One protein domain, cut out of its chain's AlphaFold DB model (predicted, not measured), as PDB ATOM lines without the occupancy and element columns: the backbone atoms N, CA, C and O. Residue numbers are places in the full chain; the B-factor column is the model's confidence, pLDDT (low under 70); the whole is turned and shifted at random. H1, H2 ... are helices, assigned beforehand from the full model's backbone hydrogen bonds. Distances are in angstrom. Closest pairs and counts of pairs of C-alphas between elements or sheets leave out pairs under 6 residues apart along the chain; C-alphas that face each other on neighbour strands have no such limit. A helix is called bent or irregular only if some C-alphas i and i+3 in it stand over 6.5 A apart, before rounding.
ATOM      1  N   GLU A 119     187.896 152.721 181.538       86.94
ATOM      2  CA  GLU A 119     188.296 151.349 181.824       86.94
ATOM      3  C   GLU A 119     187.775 150.378 180.760       86.94
ATOM      4  O   GLU A 119     188.575 149.650 180.171       86.94
ATOM      5  N   ALA A 120     186.486 150.468 180.420       87.94
ATOM      6  CA  ALA A 120     185.847 149.602 179.428       87.94
ATOM      7  C   ALA A 120     186.439 149.694 178.017       87.94
ATOM      8  O   ALA A 120     186.389 148.714 177.272       87.94
ATOM      9  N   PHE A 121     186.996 150.851 177.646       91.19
ATOM     10  CA  PHE A 121     187.706 151.030 176.378       91.19
ATOM     11  C   PHE A 121     188.974 150.166 176.307       91.19
ATOM     12  O   PHE A 121     189.250 149.547 175.281       91.19
ATOM     13  N   TRP A 122     189.726 150.094 177.408       89.38
ATOM     14  CA  TRP A 122     191.000 149.376 177.487       89.38
ATOM     15  C   TRP A 122     190.863 147.908 177.921       89.38
ATOM     16  O   TRP A 122     191.803 147.130 177.752       89.38
ATOM     17  N   ASP A 123     189.710 147.503 178.455       87.12
ATOM     18  CA  ASP A 123     189.461 146.132 178.921       87.12
ATOM     19  C   ASP A 123     189.740 145.045 177.870       87.12
ATOM     20  O   ASP A 123     190.423 144.072 178.205       87.12
ATOM     21  N   PRO A 124     189.276 145.164 176.608       89.00
ATOM     22  CA  PRO A 124     189.533 144.145 175.592       89.00
ATOM     23  C   PRO A 124     191.029 143.985 175.304       89.00
ATOM     24  O   PRO A 124     191.536 142.867 175.265       89.00
ATOM     25  N   TRP A 125     191.749 145.101 175.185       89.00
ATOM     26  CA  TRP A 125     193.191 145.127 174.931       89.00
ATOM     27  C   TRP A 125     193.982 144.477 176.057       89.00
ATOM     28  O   TRP A 125     194.885 143.682 175.805       89.00
ATOM     29  N   ARG A 126     193.596 144.747 177.306       86.81
ATOM     30  CA  ARG A 126     194.217 144.110 178.470       86.81
ATOM     31  C   ARG A 126     193.949 142.613 178.522       86.81
ATOM     32  O   ARG A 126     194.867 141.858 178.819       86.81
ATOM     33  N   LYS A 127     192.734 142.163 178.197       87.75
ATOM     34  CA  LYS A 127     192.424 140.724 178.110       87.75
ATOM     35  C   LYS A 127     193.254 140.040 177.027       87.75
ATOM     36  O   LYS A 127     193.779 138.959 177.269       87.75
ATOM     37  N   ILE A 128     193.422 140.682 175.871       86.56
ATOM     38  CA  ILE A 128     194.293 140.188 174.797       86.56
ATOM     39  C   ILE A 128     195.745 140.099 175.280       86.56
ATOM     40  O   ILE A 128     196.363 139.045 175.142       86.56
ATOM     41  N   ALA A 129     196.269 141.148 175.917       87.25
ATOM     42  CA  ALA A 129     197.621 141.141 176.471       87.25
ATOM     43  C   ALA A 129     197.809 140.044 177.535       87.25
ATOM     44  O   ALA A 129     198.809 139.333 177.516       87.25
ATOM     45  N   ALA A 130     196.827 139.846 178.419       88.00
ATOM     46  CA  ALA A 130     196.851 138.782 179.419       88.00
ATOM     47  C   ALA A 130     196.848 137.384 178.779       88.00
ATOM     48  O   ALA A 130     197.588 136.512 179.226       88.00
ATOM     49  N   MET A 131     196.073 137.174 177.708       86.88
ATOM     50  CA  MET A 131     196.086 135.915 176.953       86.88
ATOM     51  C   MET A 131     197.441 135.663 176.283       86.88
ATOM     52  O   MET A 131     197.949 134.546 176.357       86.88
ATOM     53  N   ILE A 132     198.046 136.688 175.676       82.62
ATOM     54  CA  ILE A 132     199.383 136.589 175.069       82.62
ATOM     55  C   ILE A 132     200.423 136.255 176.144       82.62
ATOM     56  O   ILE A 132     201.185 135.306 175.980       82.62
ATOM     57  N   ASN A 133     200.406 136.965 177.274       85.06
ATOM     58  CA  ASN A 133     201.301 136.691 178.396       85.06
ATOM     59  C   ASN A 133     201.117 135.267 178.926       85.06
ATOM     60  O   ASN A 133     202.102 134.567 179.122       85.06
ATOM     61  N   ALA A 134     199.879 134.792 179.089       87.50
ATOM     62  CA  ALA A 134     199.613 133.423 179.527       87.50
ATOM     63  C   ALA A 134     200.168 132.376 178.544       87.50
ATOM     64  O   ALA A 134     200.724 131.362 178.971       87.50
ATOM     65  N   GLN A 135     200.071 132.623 177.234       83.50
ATOM     66  CA  GLN A 135     200.657 131.750 176.212       83.50
ATOM     67  C   GLN A 135     202.190 131.773 176.246       83.50
ATOM     68  O   GLN A 135     202.810 130.712 176.171       83.50
ATOM     69  N   ILE A 136     202.803 132.948 176.421       81.69
ATOM     70  CA  ILE A 136     204.260 133.092 176.567       81.69
ATOM     71  C   ILE A 136     204.742 132.381 177.834       81.69
ATOM     72  O   ILE A 136     205.685 131.600 177.767       81.69
ATOM     73  N   THR A 137     204.074 132.570 178.972       85.00
ATOM     74  CA  THR A 137     204.420 131.886 180.224       85.00
ATOM     75  C   THR A 137     204.298 130.373 180.076       85.00
ATOM     76  O   THR A 137     205.196 129.649 180.494       85.00
ATOM     77  N   LYS A 138     203.246 129.877 179.412       83.81
ATOM     78  CA  LYS A 138     203.090 128.441 179.130       83.81
ATOM     79  C   LYS A 138     204.207 127.898 178.232       83.81
ATOM     80  O   LYS A 138     204.653 126.772 178.431       83.81
ATOM     81  N   LEU A 139     204.669 128.691 177.265       74.94
ATOM     82  CA  LEU A 139     205.805 128.362 176.403       74.94
ATOM     83  C   LEU A 139     207.143 128.363 177.144       74.94
ATOM     84  O   LEU A 139     208.004 127.531 176.864       74.94
ATOM     85  N   LEU A 140     207.339 129.309 178.059       75.94
ATOM     86  CA  LEU A 140     208.541 129.376 178.883       75.94
ATOM     87  C   LEU A 140     208.577 128.215 179.875       75.94
ATOM     88  O   LEU A 140     209.610 127.562 179.976       75.94
ATOM     89  N   ALA A 141     207.446 127.899 180.509       79.12
ATOM     90  CA  ALA A 141     207.313 126.749 181.396       79.12
ATOM     91  C   ALA A 141     207.602 125.433 180.656       79.12
ATOM     92  O   ALA A 141     208.455 124.672 181.093       79.12
ATOM     93  N   SER A 142     207.019 125.206 179.471       74.81
ATOM     94  CA  SER A 142     207.265 123.966 178.716       74.81
ATOM     95  C   SER A 142     208.706 123.826 178.212       74.81
ATOM     96  O   SER A 142     209.228 122.713 178.127       74.81
ATOM     97  N   LYS A 143     209.385 124.939 177.902       66.88
ATOM     98  CA  LYS A 143     210.814 124.937 177.552       66.88
ATOM     99  C   LYS A 143     211.718 124.758 178.769       66.88
ATOM    100  O   LYS A 143     212.745 124.096 178.641       66.88
ATOM    101  N   GLN A 144     211.353 125.315 179.922       66.12
ATOM    102  CA  GLN A 144     212.049 125.070 181.185       66.12
ATOM    103  C   GLN A 144     211.895 123.611 181.618       66.12
ATOM    104  O   GLN A 144     212.900 122.994 181.950       66.12
ATOM    105  N   ASP A 145     210.703 123.024 181.498       66.38
ATOM    106  CA  ASP A 145     210.459 121.604 181.772       66.38
ATOM    107  C   ASP A 145     211.241 120.699 180.808       66.38
ATOM    108  O   ASP A 145     211.855 119.723 181.231       66.38
ATOM    109  N   ALA A 146     211.304 121.042 179.515       63.28
ATOM    110  CA  ALA A 146     212.113 120.306 178.541       63.28
ATOM    111  C   ALA A 146     213.628 120.440 178.802       63.28
ATOM    112  O   ALA A 146     214.373 119.476 178.617       63.28
ATOM    113  N   ALA A 147     214.092 121.610 179.252       59.12
ATOM    114  CA  ALA A 147     215.488 121.842 179.621       59.12
ATOM    115  C   ALA A 147     215.863 121.146 180.940       59.12
ATOM    116  O   ALA A 147     216.940 120.559 181.024       59.12
ATOM    117  N   LEU A 148     214.967 121.135 181.933       57.34
ATOM    118  CA  LEU A 148     215.111 120.387 183.184       57.34
ATOM    119  C   LEU A 148     215.069 118.877 182.937       57.34
ATOM    120  O   LEU A 148     215.888 118.167 183.505       57.34
ATOM    121  N   ALA A 149     214.218 118.386 182.030       58.06
ATOM    122  CA  ALA A 149     214.193 116.982 181.610       58.06
ATOM    123  C   ALA A 149     215.450 116.568 180.818       58.06
ATOM    124  O   ALA A 149     215.882 115.416 180.869       58.06
ATOM    125  N   ALA A 150     216.061 117.497 180.076       59.09
ATOM    126  CA  ALA A 150     217.349 117.277 179.419       59.09
ATOM    127  C   ALA A 150     218.528 117.348 180.410       59.09
ATOM    128  O   ALA A 150     219.521 116.643 180.229       59.09
ATOM    129  N   ALA A 151     218.422 118.171 181.457       53.28
ATOM    130  CA  ALA A 151     219.412 118.282 182.522       53.28
ATOM    131  C   ALA A 151     219.355 117.092 183.493       53.28
ATOM    132  O   ALA A 151     220.407 116.556 183.827       53.28
ATOM    133  N   SER A 152     218.166 116.608 183.867       53.97
ATOM    134  CA  SER A 152     218.002 115.389 184.671       53.97
ATOM    135  C   SER A 152     218.526 114.163 183.929       53.97
ATOM    136  O   SER A 152     219.322 113.422 184.489       53.97
ATOM    137  N   LYS A 153     218.262 114.038 182.619       54.59
ATOM    138  CA  LYS A 153     218.904 113.002 181.789       54.59
ATOM    139  C   LYS A 153     220.430 113.106 181.759       54.59
ATOM    140  O   LYS A 153     221.088 112.078 181.656       54.59
ATOM    141  N   LYS A 154     221.018 114.305 181.854       50.84
ATOM    142  CA  LYS A 154     222.481 114.477 181.945       50.84
ATOM    143  C   LYS A 154     223.038 114.193 183.342       50.84
ATOM    144  O   LYS A 154     224.182 113.764 183.428       50.84
ATOM    145  N   ALA A 180     204.701 116.881 169.323       53.00
ATOM    146  CA  ALA A 180     204.394 117.416 167.997       53.00
ATOM    147  C   ALA A 180     202.967 117.956 167.910       53.00
ATOM    148  O   ALA A 180     202.771 118.982 167.278       53.00
ATOM    149  N   SER A 181     201.976 117.337 168.559       52.19
ATOM    150  CA  SER A 181     200.597 117.853 168.575       52.19
ATOM    151  C   SER A 181     200.449 119.113 169.431       52.19
ATOM    152  O   SER A 181     199.734 120.029 169.031       52.19
ATOM    153  N   SER A 182     201.164 119.223 170.554       55.28
ATOM    154  CA  SER A 182     201.178 120.448 171.364       55.28
ATOM    155  C   SER A 182     201.972 121.579 170.706       55.28
ATOM    156  O   SER A 182     201.491 122.711 170.698       55.28
ATOM    157  N   VAL A 183     203.118 121.292 170.075       58.38
ATOM    158  CA  VAL A 183     203.885 122.266 169.273       58.38
ATOM    159  C   VAL A 183     203.154 122.631 167.979       58.38
ATOM    160  O   VAL A 183     203.189 123.794 167.593       58.38
ATOM    161  N   ALA A 184     202.433 121.707 167.338       61.31
ATOM    162  CA  ALA A 184     201.601 121.996 166.169       61.31
ATOM    163  C   ALA A 184     200.377 122.834 166.545       61.31
ATOM    164  O   ALA A 184     200.104 123.819 165.873       61.31
ATOM    165  N   ALA A 185     199.681 122.529 167.644       54.59
ATOM    166  CA  ALA A 185     198.584 123.364 168.138       54.59
ATOM    167  C   ALA A 185     199.065 124.781 168.511       54.59
ATOM    168  O   ALA A 185     198.377 125.765 168.239       54.59
ATOM    169  N   LEU A 186     200.275 124.901 169.064       52.44
ATOM    170  CA  LEU A 186     200.942 126.182 169.317       52.44
ATOM    171  C   LEU A 186     201.381 126.895 168.036       52.44
ATOM    172  O   LEU A 186     201.198 128.103 167.926       52.44
ATOM    173  N   GLY A 187     201.913 126.165 167.059       56.38
ATOM    174  CA  GLY A 187     202.262 126.679 165.737       56.38
ATOM    175  C   GLY A 187     201.033 127.149 164.964       56.38
ATOM    176  O   GLY A 187     201.105 128.150 164.262       56.38
ATOM    177  N   ILE A 188     199.885 126.504 165.166       64.38
ATOM    178  CA  ILE A 188     198.593 126.934 164.630       64.38
ATOM    179  C   ILE A 188     198.097 128.175 165.376       64.38
ATOM    180  O   ILE A 188     197.674 129.118 164.726       64.38
ATOM    181  N   ALA A 189     198.190 128.249 166.707       54.75
ATOM    182  CA  ALA A 189     197.751 129.433 167.457       54.75
ATOM    183  C   ALA A 189     198.616 130.676 167.163       54.75
ATOM    184  O   ALA A 189     198.088 131.745 166.856       54.75
ATOM    185  N   VAL A 190     199.945 130.531 167.186       56.47
ATOM    186  CA  VAL A 190     200.896 131.595 166.823       56.47
ATOM    187  C   VAL A 190     200.827 131.890 165.326       56.47
ATOM    188  O   VAL A 190     200.916 133.048 164.936       56.47
ATOM    189  N   GLY A 191     200.602 130.878 164.488       63.06
ATOM    190  CA  GLY A 191     200.386 131.028 163.051       63.06
ATOM    191  C   GLY A 191     199.075 131.736 162.716       63.06
ATOM    192  O   GLY A 191     199.053 132.536 161.793       63.06
ATOM    193  N   LEU A 192     198.005 131.534 163.486       66.06
ATOM    194  CA  LEU A 192     196.732 132.246 163.337       66.06
ATOM    195  C   LEU A 192     196.859 133.704 163.775       66.06
ATOM    196  O   LEU A 192     196.364 134.583 163.078       66.06
ATOM    197  N   ILE A 193     197.566 133.983 164.876       59.00
ATOM    198  CA  ILE A 193     197.856 135.361 165.304       59.00
ATOM    199  C   ILE A 193     198.793 136.038 164.296       59.00
ATOM    200  O   ILE A 193     198.524 137.151 163.855       59.00
ATOM    201  N   GLY A 194     199.856 135.355 163.872       60.12
ATOM    202  CA  GLY A 194     200.808 135.839 162.874       60.12
ATOM    203  C   GLY A 194     200.185 136.027 161.491       60.12
ATOM    204  O   GLY A 194     200.530 136.980 160.805       60.12
ATOM    205  N   SER A 195     199.225 135.187 161.105       61.50
ATOM    206  CA  SER A 195     198.453 135.310 159.862       61.50
ATOM    207  C   SER A 195     197.395 136.411 159.957       61.50
ATOM    208  O   SER A 195     197.220 137.166 159.008       61.50
ATOM    209  N   ALA A 196     196.751 136.599 161.113       63.09
ATOM    210  CA  ALA A 196     195.839 137.720 161.338       63.09
ATOM    211  C   ALA A 196     196.580 139.067 161.314       63.09
ATOM    212  O   ALA A 196     196.124 140.014 160.675       63.09
ATOM    213  N   VAL A 197     197.750 139.143 161.957       59.88
ATOM    214  CA  VAL A 197     198.615 140.332 161.939       59.88
ATOM    215  C   VAL A 197     199.237 140.525 160.554       59.88
ATOM    216  O   VAL A 197     199.200 141.628 160.023       59.88
ATOM    217  N   GLY A 198     199.746 139.464 159.927       62.59
ATOM    218  CA  GLY A 198     200.325 139.491 158.583       62.59
ATOM    219  C   GLY A 198     199.310 139.850 157.497       62.59
ATOM    220  O   GLY A 198     199.638 140.599 156.584       62.59
ATOM    221  N   GLY A 199     198.062 139.394 157.634       64.06
ATOM    222  CA  GLY A 199     196.929 139.788 156.798       64.06
ATOM    223  C   GLY A 199     196.534 141.251 157.000       64.06
ATOM    224  O   GLY A 199     196.238 141.947 156.033       64.06
ATOM    225  N   LEU A 200     196.604 141.761 158.235       59.91
ATOM    226  CA  LEU A 200     196.432 143.193 158.496       59.91
ATOM    227  C   LEU A 200     197.543 144.019 157.836       59.91
ATOM    228  O   LEU A 200     197.257 145.050 157.234       59.91
ATOM    229  N   VAL A 201     198.794 143.562 157.932       62.34
ATOM    230  CA  VAL A 201     199.979 144.238 157.381       62.34
ATOM    231  C   VAL A 201     199.996 144.198 155.849       62.34
ATOM    232  O   VAL A 201     200.339 145.202 155.229       62.34
ATOM    233  N   SER A 202     199.583 143.094 155.222       59.59
ATOM    234  CA  SER A 202     199.514 142.981 153.758       59.59
ATOM    235  C   SER A 202     198.417 143.862 153.158       59.59
ATOM    236  O   SER A 202     198.634 144.488 152.121       59.59
ATOM    237  N   VAL A 203     197.279 144.000 153.848       61.56
ATOM    238  CA  VAL A 203     196.244 144.989 153.509       61.56
ATOM    239  C   VAL A 203     196.766 146.413 153.732       61.56
ATOM    240  O   VAL A 203     196.470 147.304 152.945       61.56
ATOM    241  N   LEU A 204     197.597 146.650 154.750       57.78
ATOM    242  CA  LEU A 204     198.176 147.969 155.028       57.78
ATOM    243  C   LEU A 204     199.227 148.415 153.996       57.78
ATOM    244  O   LEU A 204     199.314 149.606 153.704       57.78
ATOM    245  N   ALA A 205     200.006 147.486 153.437       61.22
ATOM    246  CA  ALA A 205     201.129 147.788 152.544       61.22
ATOM    247  C   ALA A 205     200.712 148.348 151.168       61.22
ATOM    248  O   ALA A 205     201.516 149.001 150.507       61.22
ATOM    249  N   GLY A 206     199.467 148.117 150.737       63.84
ATOM    250  CA  GLY A 206     198.944 148.591 149.450       63.84
ATOM    251  C   GLY A 206     198.113 149.878 149.513       63.84
ATOM    252  O   GLY A 206     197.593 150.310 148.484       63.84
ATOM    253  N   LEU A 207     197.918 150.472 150.699       66.75
ATOM    254  CA  LEU A 207     196.967 151.570 150.903       66.75
ATOM    255  C   LEU A 207     197.665 152.893 151.286       66.75
ATOM    256  O   LEU A 207     198.638 152.887 152.037       66.75
ATOM    257  N   PRO A 208     197.158 154.057 150.824       78.06
ATOM    258  CA  PRO A 208     197.671 155.362 151.241       78.06
ATOM    259  C   PRO A 208     197.557 155.539 152.763       78.06
ATOM    260  O   PRO A 208     196.567 155.103 153.355       78.06
ATOM    261  N   LEU A 209     198.525 156.241 153.375       77.19
ATOM    262  CA  LEU A 209     198.646 156.443 154.833       77.19
ATOM    263  C   LEU A 209     197.326 156.852 155.521       77.19
ATOM    264  O   LEU A 209     197.046 156.455 156.647       77.19
ATOM    265  N   TRP A 210     196.476 157.625 154.845       76.75
ATOM    266  CA  TRP A 210     195.170 158.014 155.382       76.75
ATOM    267  C   TRP A 210     194.223 156.820 155.588       76.75
ATOM    268  O   TRP A 210     193.562 156.712 156.621       76.75
ATOM    269  N   LYS A 211     194.171 155.888 154.627       78.50
ATOM    270  CA  LYS A 211     193.321 154.693 154.729       78.50
ATOM    271  C   LYS A 211     193.869 153.698 155.752       78.50
ATOM    272  O   LYS A 211     193.081 153.006 156.389       78.50
ATOM    273  N   THR A 212     195.187 153.650 155.949       75.81
ATOM    274  CA  THR A 212     195.797 152.801 156.981       75.81
ATOM    275  C   THR A 212     195.501 153.332 158.385       75.81
ATOM    276  O   THR A 212     195.087 152.554 159.242       75.81
ATOM    277  N   MET A 213     195.578 154.649 158.609       81.06
ATOM    278  CA  MET A 213     195.155 155.275 159.872       81.06
ATOM    279  C   MET A 213     193.659 155.083 160.146       81.06
ATOM    280  O   MET A 213     193.280 154.721 161.262       81.06
ATOM    281  N   ALA A 214     192.807 155.246 159.129       85.31
ATOM    282  CA  ALA A 214     191.376 154.969 159.252       85.31
ATOM    283  C   ALA A 214     191.096 153.486 159.566       85.31
ATOM    284  O   ALA A 214     190.233 153.189 160.389       85.31
ATOM    285  N   GLY A 215     191.851 152.561 158.964       83.31
ATOM    286  CA  GLY A 215     191.763 151.126 159.240       83.31
ATOM    287  C   GLY A 215     192.149 150.772 160.677       83.31
ATOM    288  O   GLY A 215     191.409 150.060 161.350       83.31
ATOM    289  N   VAL A 216     193.255 151.326 161.186       83.50
ATOM    290  CA  VAL A 216     193.671 151.141 162.588       83.50
ATOM    291  C   VAL A 216     192.611 151.689 163.544       83.50
ATOM    292  O   VAL A 216     192.225 151.002 164.491       83.50
ATOM    293  N   LEU A 217     192.081 152.885 163.276       86.06
ATOM    294  CA  LEU A 217     191.006 153.464 164.081       86.06
ATOM    295  C   LEU A 217     189.739 152.597 164.049       86.06
ATOM    296  O   LEU A 217     189.114 152.394 165.089       86.06
ATOM    297  N   ALA A 218     189.377 152.049 162.884       86.44
ATOM    298  CA  ALA A 218     188.231 151.159 162.736       86.44
ATOM    299  C   ALA A 218     188.405 149.864 163.540       86.44
ATOM    300  O   ALA A 218     187.481 149.462 164.245       86.44
ATOM    301  N   VAL A 219     189.592 149.246 163.508       86.75
ATOM    302  CA  VAL A 219     189.905 148.071 164.340       86.75
ATOM    303  C   VAL A 219     189.781 148.419 165.820       86.75
ATOM    304  O   VAL A 219     189.143 147.676 166.569       86.75
ATOM    305  N   ILE A 220     190.321 149.570 166.237       88.75
ATOM    306  CA  ILE A 220     190.200 150.026 167.623       88.75
ATOM    307  C   ILE A 220     188.737 150.155 168.028       88.75
ATOM    308  O   ILE A 220     188.338 149.599 169.050       88.75
ATOM    309  N   LEU A 221     187.930 150.809 167.196       89.25
ATOM    310  CA  LEU A 221     186.515 151.037 167.456       89.25
ATOM    311  C   LEU A 221     185.697 149.737 167.482       89.25
ATOM    312  O   LEU A 221     184.808 149.600 168.317       89.25
ATOM    313  N   ILE A 222     185.990 148.778 166.601       90.75
ATOM    314  CA  ILE A 222     185.300 147.477 166.555       90.75
ATOM    315  C   ILE A 222     185.604 146.659 167.814       90.75
ATOM    316  O   ILE A 222     184.706 146.030 168.371       90.75
ATOM    317  N   VAL A 223     186.850 146.693 168.292       89.75
ATOM    318  CA  VAL A 223     187.268 145.956 169.491       89.75
ATOM    319  C   VAL A 223     186.762 146.635 170.772       89.75
ATOM    320  O   VAL A 223     186.260 145.957 171.672       89.75
ATOM    321  N   SER A 224     186.854 147.965 170.875       91.50
ATOM    322  CA  SER A 224     186.494 148.705 172.096       91.50
ATOM    323  C   SER A 224     185.014 149.092 172.175       91.50
ATOM    324  O   SER A 224     184.453 149.188 173.269       91.50
ATOM    325  N   GLY A 225     184.368 149.327 171.033       91.56
ATOM    326  CA  GLY A 225     183.005 149.853 170.926       91.56
ATOM    327  C   GLY A 225     181.959 149.015 171.664       91.56
ATOM    328  O   GLY A 225     181.262 149.564 172.523       91.56
ATOM    329  N   PRO A 226     181.866 147.692 171.427       92.44
ATOM    330  CA  PRO A 226     180.898 146.836 172.116       92.44
ATOM    331  C   PRO A 226     181.062 146.862 173.642       92.44
ATOM    332  O   PRO A 226     180.076 146.939 174.377       92.44
ATOM    333  N   SER A 227     182.312 146.869 174.122       91.06
ATOM    334  CA  SER A 227     182.631 146.928 175.555       91.06
ATOM    335  C   SER A 227     182.174 148.245 176.191       91.06
ATOM    336  O   SER A 227     181.556 148.254 177.264       91.06
ATOM    337  N   MET A 228     182.404 149.365 175.501       93.00
ATOM    338  CA  MET A 228     181.951 150.682 175.950       93.00
ATOM    339  C   MET A 228     180.427 150.776 175.994       93.00
ATOM    340  O   MET A 228     179.887 151.283 176.977       93.00
ATOM    341  N   ILE A 229     179.730 150.270 174.972       93.62
ATOM    342  CA  ILE A 229     178.260 150.287 174.904       93.62
ATOM    343  C   ILE A 229     177.667 149.474 176.060       93.62
ATOM    344  O   ILE A 229     176.813 149.972 176.796       93.62
ATOM    345  N   LEU A 230     178.157 148.251 176.280       91.50
ATOM    346  CA  LEU A 230     177.693 147.409 177.383       91.50
ATOM    347  C   LEU A 230     177.928 148.083 178.741       91.50
ATOM    348  O   LEU A 230     177.046 148.097 179.605       91.50
ATOM    349  N   THR A 231     179.104 148.679 178.923       91.69
ATOM    350  CA  THR A 231     179.458 149.383 180.159       91.69
ATOM    351  C   THR A 231     178.614 150.634 180.364       91.69
ATOM    352  O   THR A 231     178.180 150.912 181.479       91.69
ATOM    353  N   TRP A 232     178.286 151.357 179.298       92.06
ATOM    354  CA  TRP A 232     177.389 152.503 179.361       92.06
ATOM    355  C   TRP A 232     175.992 152.124 179.871       92.06
ATOM    356  O   TRP A 232     175.452 152.811 180.745       92.06
ATOM    357  N   PHE A 233     175.435 151.000 179.405       91.62
ATOM    358  CA  PHE A 233     174.172 150.476 179.932       91.62
ATOM    359  C   PHE A 233     174.293 150.058 181.401       91.62
ATOM    360  O   PHE A 233     173.418 150.395 182.201       91.62
ATOM    361  N   LYS A 234     175.383 149.377 181.786       90.12
ATOM    362  CA  LYS A 234     175.632 148.990 183.187       90.12
ATOM    363  C   LYS A 234     175.718 150.209 184.108       90.12
ATOM    364  O   LYS A 234     175.039 150.238 185.129       90.12
ATOM    365  N   LEU A 235     176.464 151.238 183.708       90.81
ATOM    366  CA  LEU A 235     176.671 152.459 184.493       90.81
ATOM    367  C   LEU A 235     175.386 153.276 184.681       90.81
ATOM    368  O   LEU A 235     175.203 153.883 185.737       90.81
ATOM    369  N   ARG A 236     174.487 153.276 183.686       89.31
ATOM    370  CA  ARG A 236     173.151 153.898 183.784       89.31
ATOM    371  C   ARG A 236     172.137 153.058 184.555       89.31
ATOM    372  O   ARG A 236     171.152 153.598 185.050       89.31
TER     373      ARG A 236
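What this domain is: This is residues 119 to 154 and 180 to 236 of the 342 residues of an uncharacterized protein of Lentisphaerae bacterium (UniProt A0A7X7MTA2). Three helices make an open, flat frame: the long helix H1 sets out from the bend of H3, H2 slants from near H1 to the first residues of H3, and the space between H1, H2 and H3a is empty. H1 meets H3 near its own first residues, and its residues 140 to 154 stick out free, far from H3. The printed part has 93 residues with three named helices, in the order H1, H2, H3 along the chain, and no named strand; the class is all helix. The whole is extended, with a radius of gyration of the C-alphas of 19.1 A, and spans 59 by 42 by 19 A along its main axes.

Where its parts are: H1, residues 119 to 154, is the longest helix, with 36 residues and 50.3 A from C-alpha 119 at (188.296, 151.349, 181.824) to C-alpha 154 at (222.481, 114.477, 181.945). It is irregular: C-alphas 121 and 124 are 7.2 A apart, and it has a kink of 28 degrees near residue 126. H2, residues 180 to 205, measures 34.2 A. H3, residues 209 to 236, was assigned as one helix by its hydrogen bonds but is bent, with C-alphas 223 and 226 lying 6.9 A apart. Its arm H3a, residues 209 to 223, measures 21.3 A; its arm H3b, residues 226 to 236, measures 15.7 A and ends with C-alpha 236 at (173.151, 153.898, 183.784).

How they stand to each other: H1 touches H3b with residues 120 to 124 alone; their closest C-alphas, those of Ala 120 and Met 228, are 5.3 A apart. The two run opposite ways at a steep tilt of 57 degrees. H1 and H3a are close but not clearly touching, with Pro 124 and Val 223 the closest at 6.8 A between C-alphas, and they stand about perpendicular at 86 degrees. The arms H3a and H3b stand at a steep tilt of 49 degrees. H1 and H2 are near each other, with 7 pairs of C-alphas within 10 A. H2 and H3a are close but not clearly touching: their closest C-alphas, those of Leu 204 and Thr 212, are 5.7 A apart, and they run opposite ways at a steep tilt of 46 degrees. H2 and H3b are apart. Each O i to N i+4 pair is within hydrogen-bond range in H2, H3a and H3b; in H1 it is 30 of 32.

The domain as a whole: The two farthest C-alphas, those of Lys 154 and Arg 236, are 63.2 A apart. Residues 155 to 179 are not printed, and C-alphas 154 and 180 are 23.0 A apart across this cut, which holds the link from H1 to H2. The link from H2 to H3 is tight. Mean pLDDT of the printed part is 74.7; residues 143 to 154 and 180 to 207 are under 70.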